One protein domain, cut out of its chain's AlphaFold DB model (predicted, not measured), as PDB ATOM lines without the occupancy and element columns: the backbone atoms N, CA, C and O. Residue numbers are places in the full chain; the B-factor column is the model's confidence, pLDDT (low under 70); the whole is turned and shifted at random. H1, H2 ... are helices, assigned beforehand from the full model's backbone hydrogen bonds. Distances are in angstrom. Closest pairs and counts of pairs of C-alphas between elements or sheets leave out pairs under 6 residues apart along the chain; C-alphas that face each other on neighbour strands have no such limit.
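This is residues 2 to 41 of the 74 residues of an uncharacterized protein of Streptomyces sp. CC53 (UniProt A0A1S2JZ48). What shape do residues 2 to 41 make? One long helix, H1, makes the longest axis; after its last residue the chain folds back through residues 25 to 31, and a short helix, H2, sticks out at about a right angle to H1, its first residue near Glu 19. There is no globular core, and residues 2 to 14 and 34 to 41 stand free. What is it made of, and how large is it? The printed part has 40 residues with two named helices, H1 then H2, and no named strand, and its class is all helix. It is loose, with a radius of gyration of the C-alphas of 12.2 A, and flat, spanning 36 by 26 by 7 A.

Where does H1 run? It holds residues 3 to 24, from C-alpha 3 at (-5.589, -36.809, 31.050) to C-alpha 24 at (4.392, -7.632, 36.900), 31.4 A. Where does H2 run? It holds residues 32 to 39, 10.3 A from first to last C-alpha, and ends at C-alpha 39 at (9.673, -23.984, 51.583).

Do the two helices meet? H1 and H2 only just touch, with 3 pairs of C-alphas within 8 A, H1 with residues 15 to 19 alone. The closest C-alphas are those of Glu 19 and Leu 32, 6.1 A apart. How do they stand? Their lines are about perpendicular, at 84 degrees. What do the backbones show? In H1 and H2 every O i to N i+4 pair is within hydrogen-bond range.

How far does it reach? The two C-alphas farthest apart are those of His 2 and Ala 26, at 36.6 A. Is it unbroken? The printed part has no cut, and the link from H1 to H2, 7 residues, is short. Where is confidence low? The mean pLDDT of the printed part is 76.5, and residues 2 to 4 and 26 to 30 are under 70.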
ATOM      1  N   HIS A   2      -4.296 -36.912  26.368       68.75
ATOM      2  CA  HIS A   2      -4.306 -37.783  27.544       68.75
ATOM      3  C   HIS A   2      -4.589 -36.933  28.788       68.75
ATOM      4  O   HIS A   2      -4.167 -35.780  28.877       68.75
ATOM      5  N   ARG A   3      -5.316 -37.489  29.768       68.81
ATOM      6  CA  ARG A   3      -5.589 -36.809  31.050       68.81
ATOM      7  C   ARG A   3      -4.300 -36.298  31.707       68.81
ATOM      8  O   ARG A   3      -4.315 -35.224  32.295       68.81
ATOM      9  N   GLY A   4      -3.197 -37.035  31.547       69.62
ATOM     10  CA  GLY A   4      -1.867 -36.627  31.993       69.62
ATOM     11  C   GLY A   4      -1.396 -35.322  31.351       69.62
ATOM     12  O   GLY A   4      -1.015 -34.409  32.074       69.62
ATOM     13  N   ASP A   5      -1.496 -35.187  30.028       75.94
ATOM     14  CA  ASP A   5      -1.049 -33.990  29.295       75.94
ATOM     15  C   ASP A   5      -1.783 -32.728  29.753       75.94
ATOM     16  O   ASP A   5      -1.188 -31.660  29.876       75.94
ATOM     17  N   ALA A   6      -3.082 -32.852  30.040       75.75
ATOM     18  CA  ALA A   6      -3.898 -31.742  30.521       75.75
ATOM     19  C   ALA A   6      -3.530 -31.337  31.959       75.75
ATOM     20  O   ALA A   6      -3.458 -30.146  32.265       75.75
ATOM     21  N   VAL A   7      -3.258 -32.313  32.834       76.50
ATOM     22  CA  VAL A   7      -2.826 -32.059  34.218       76.50
ATOM     23  C   VAL A   7      -1.438 -31.419  34.240       76.50
ATOM     24  O   VAL A   7      -1.249 -30.376  34.865       76.50
ATOM     25  N   TRP A   8      -0.478 -31.995  33.517       78.06
ATOM     26  CA  TRP A   8       0.890 -31.482  33.451       78.06
ATOM     27  C   TRP A   8       0.970 -30.134  32.735       78.06
ATOM     28  O   TRP A   8       1.616 -29.213  33.236       78.06
ATOM     29  N   GLY A   9       0.257 -29.976  31.618       82.38
ATOM     30  CA  GLY A   9       0.150 -28.705  30.905       82.38
ATOM     31  C   GLY A   9      -0.496 -27.612  31.760       82.38
ATOM     32  O   GLY A   9      -0.006 -26.484  31.784       82.38
ATOM     33  N   GLY A  10      -1.537 -27.952  32.527       82.19
ATOM     34  CA  GLY A  10      -2.180 -27.035  33.471       82.19
ATOM     35  C   GLY A  10      -1.254 -26.600  34.609       82.19
ATOM     36  O   GLY A  10      -1.183 -25.411  34.918       82.19
ATOM     37  N   LEU A  11      -0.494 -27.534  35.191       83.00
ATOM     38  CA  LEU A  11       0.506 -27.230  36.221       83.00
ATOM     39  C   LEU A  11       1.607 -26.303  35.690       83.00
ATOM     40  O   LEU A  11       1.966 -25.331  36.359       83.00
ATOM     41  N   PHE A  12       2.098 -26.549  34.472       83.06
ATOM     42  CA  PHE A  12       3.072 -25.672  33.817       83.06
ATOM     43  C   PHE A  12       2.507 -24.273  33.553       83.06
ATOM     44  O   PHE A  12       3.142 -23.276  33.904       83.06
ATOM     45  N   ALA A  13       1.301 -24.185  32.989       83.88
ATOM     46  CA  ALA A  13       0.647 -22.911  32.709       83.88
ATOM     47  C   ALA A  13       0.388 -22.101  33.991       83.88
ATOM     48  O   ALA A  13       0.619 -20.890  34.015       83.88
ATOM     49  N   ALA A  14      -0.025 -22.763  35.076       82.69
ATOM     50  CA  ALA A  14      -0.220 -22.132  36.377       82.69
ATOM     51  C   ALA A  14       1.096 -21.581  36.955       82.69
ATOM     52  O   ALA A  14       1.124 -20.452  37.449       82.69
ATOM     53  N   GLY A  15       2.195 -22.338  36.845       78.75
ATOM     54  CA  GLY A  15       3.523 -21.893  37.276       78.75
ATOM     55  C   GLY A  15       4.006 -20.657  36.514       78.75
ATOM     56  O   GLY A  15       4.402 -19.666  37.132       78.75
ATOM     57  N   ILE A  16       3.891 -20.678  35.181       83.31
ATOM     58  CA  ILE A  16       4.256 -19.547  34.312       83.31
ATOM     59  C   ILE A  16       3.392 -18.319  34.631       83.31
ATOM     60  O   ILE A  16       3.913 -17.216  34.801       83.31
ATOM     61  N   GLY A  17       2.074 -18.499  34.757       82.81
ATOM     62  CA  GLY A  17       1.146 -17.417  35.085       82.81
ATOM     63  C   GLY A  17       1.452 -16.764  36.435       82.81
ATOM     64  O   GLY A  17       1.436 -15.535  36.545       82.81
ATOM     65  N   TYR A  18       1.792 -17.564  37.449       78.81
ATOM     66  CA  TYR A  18       2.174 -17.059  38.768       78.81
ATOM     67  C   TYR A  18       3.488 -16.264  38.729       78.81
ATOM     68  O   TYR A  18       3.563 -15.184  39.323       78.81
ATOM     69  N   GLU A  19       4.508 -16.737  38.004       77.25
ATOM     70  CA  GLU A  19       5.766 -15.993  37.852       77.25
ATOM     71  C   GLU A  19       5.571 -14.671  37.101       77.25
ATOM     72  O   GLU A  19       6.046 -13.631  37.563       77.25
ATOM     73  N   LEU A  20       4.812 -14.675  36.000       81.94
ATOM     74  CA  LEU A  20       4.498 -13.456  35.248       81.94
ATOM     75  C   LEU A  20       3.724 -12.441  36.099       81.94
ATOM     76  O   LEU A  20       4.019 -11.243  36.060       81.94
ATOM     77  N   TRP A  21       2.770 -12.905  36.910       80.38
ATOM     78  CA  TRP A  21       2.041 -12.054  37.850       80.38
ATOM     79  C   TRP A  21       2.960 -11.448  38.922       80.38
ATOM     80  O   TRP A  21       2.869 -10.248  39.202       80.38
ATOM     81  N   ALA A  22       3.870 -12.244  39.490       74.69
ATOM     82  CA  ALA A  22       4.806 -11.791  40.519       74.69
ATOM     83  C   ALA A  22       5.802 -10.750  39.977       74.69
ATOM     84  O   ALA A  22       6.032  -9.721  40.624       74.69
ATOM     85  N   ILE A  23       6.327 -10.970  38.763       78.06
ATOM     86  CA  ILE A  23       7.200 -10.024  38.052       78.06
ATOM     87  C   ILE A  23       6.442  -8.723  37.761       78.06
ATOM     88  O   ILE A  23       6.936  -7.640  38.075       78.06
ATOM     89  N   ARG A  24       5.210  -8.810  37.238       79.62
ATOM     90  CA  ARG A  24       4.392  -7.632  36.900       79.62
ATOM     91  C   ARG A  24       4.031  -6.780  38.119       79.62
ATOM     92  O   ARG A  24       3.880  -5.570  37.984       79.62
ATOM     93  N   LYS A  25       3.912  -7.379  39.307       76.25
ATOM     94  CA  LYS A  25       3.689  -6.651  40.571       76.25
ATOM     95  C   LYS A  25       4.976  -6.176  41.264       76.25
ATOM     96  O   LYS A  25       4.885  -5.711  42.398       76.25
ATOM     97  N   ALA A  26       6.146  -6.304  40.626       65.25
ATOM     98  CA  ALA A  26       7.463  -5.985  41.198       65.25
ATOM     99  C   ALA A  26       7.739  -6.681  42.548       65.25
ATOM    100  O   ALA A  26       8.558  -6.243  43.354       65.25
ATOM    101  N   ARG A  27       7.056  -7.801  42.802       65.75
ATOM    102  CA  ARG A  27       7.145  -8.573  44.040       65.75
ATOM    103  C   ARG A  27       8.148  -9.703  43.851       65.75
ATOM    104  O   ARG A  27       7.794 -10.878  43.889       65.75
ATOM    105  N   LEU A  28       9.411  -9.327  43.650       61.41
ATOM    106  CA  LEU A  28      10.519 -10.259  43.401       61.41
ATOM    107  C   LEU A  28      10.720 -11.281  44.533       61.41
ATOM    108  O   LEU A  28      11.236 -12.367  44.290       61.41
ATOM    109  N   ASP A  29      10.271 -10.973  45.751       61.53
ATOM    110  CA  ASP A  29      10.292 -11.912  46.879       61.53
ATOM    111  C   ASP A  29       9.206 -12.995  46.818       61.53
ATOM    112  O   ASP A  29       9.299 -13.990  47.533       61.53
ATOM    113  N   TYR A  30       8.211 -12.834  45.941       63.78
ATOM    114  CA  TYR A  30       7.112 -13.775  45.726       63.78
ATOM    115  C   TYR A  30       7.260 -14.556  44.415       63.78
ATOM    116  O   TYR A  30       6.278 -15.093  43.906       63.78
ATOM    117  N   THR A  31       8.462 -14.638  43.835       72.88
ATOM    118  CA  THR A  31       8.667 -15.558  42.712       72.88
ATOM    119  C   THR A  31       8.529 -16.999  43.189       72.88
ATOM    120  O   THR A  31       8.955 -17.356  44.293       72.88
ATOM    121  N   LEU A  32       7.936 -17.848  42.348       70.25
ATOM    122  CA  LEU A  32       7.703 -19.257  42.670       70.25
ATOM    123  C   LEU A  32       9.019 -19.952  43.031       70.25
ATOM    124  O   LEU A  32       9.104 -20.667  44.024       70.25
ATOM    125  N   SER A  33      10.085 -19.635  42.300       72.06
ATOM    126  CA  SER A  33      11.440 -20.108  42.581       72.06
ATOM    127  C   SER A  33      11.959 -19.733  43.980       72.06
ATOM    128  O   SER A  33      12.540 -20.592  44.653       72.06
ATOM    129  N   ARG A  34      11.755 -18.499  44.467       73.12
ATOM    130  CA  ARG A  34      12.168 -18.102  45.831       73.12
ATOM    131  C   ARG A  34      11.310 -18.764  46.903       73.12
ATOM    132  O   ARG A  34      11.863 -19.266  47.882       73.12
ATOM    133  N   THR A  35       9.997 -18.820  46.702       79.62
ATOM    134  CA  THR A  35       9.065 -19.463  47.639       79.62
ATOM    135  C   THR A  35       9.353 -20.956  47.765       79.62
ATOM    136  O   THR A  35       9.514 -21.447  48.881       79.62
ATOM    137  N   THR A  36       9.542 -21.666  46.651       78.44
ATOM    138  CA  THR A  36       9.893 -23.094  46.645       78.44
ATOM    139  C   THR A  36      11.248 -23.343  47.305       78.44
ATOM    140  O   THR A  36      11.370 -24.243  48.133       78.44
ATOM    141  N   ARG A  37      12.264 -22.507  47.035       81.12
ATOM    142  CA  ARG A  37      13.568 -22.605  47.725       81.12
ATOM    143  C   ARG A  37      13.464 -22.381  49.229       81.12
ATOM    144  O   ARG A  37      14.215 -22.997  49.987       81.12
ATOM    145  N   ARG A  38      12.567 -21.501  49.669       81.94
ATOM    146  CA  ARG A  38      12.333 -21.247  51.091       81.94
ATOM    147  C   ARG A  38      11.572 -22.401  51.743       81.94
ATOM    148  O   ARG A  38      12.022 -22.877  52.779       81.94
ATOM    149  N   ALA A  39      10.502 -22.875  51.109       81.44
ATOM    150  CA  ALA A  39       9.673 -23.984  51.583       81.44
ATOM    151  C   ALA A  39      10.456 -25.301  51.689       81.44
ATOM    152  O   ALA A  39      10.313 -26.027  52.664       81.44
ATOM    153  N   MET A  40      11.339 -25.570  50.725       82.00
ATOM    154  CA  MET A  40      12.193 -26.765  50.710       82.00
ATOM    155  C   MET A  40      13.521 -26.564  51.452       82.00
ATOM    156  O   MET A  40      14.438 -27.372  51.325       82.00
ATOM    157  N   PHE A  41      13.670 -25.462  52.196       85.31
ATOM    158  CA  PHE A  41      14.882 -25.129  52.951       85.31
ATOM    159  C   PHE A  41      16.186 -25.209  52.132       85.31
ATOM    160  O   PHE A  41      17.264 -25.440  52.686       85.31
TER     161      PHE A  41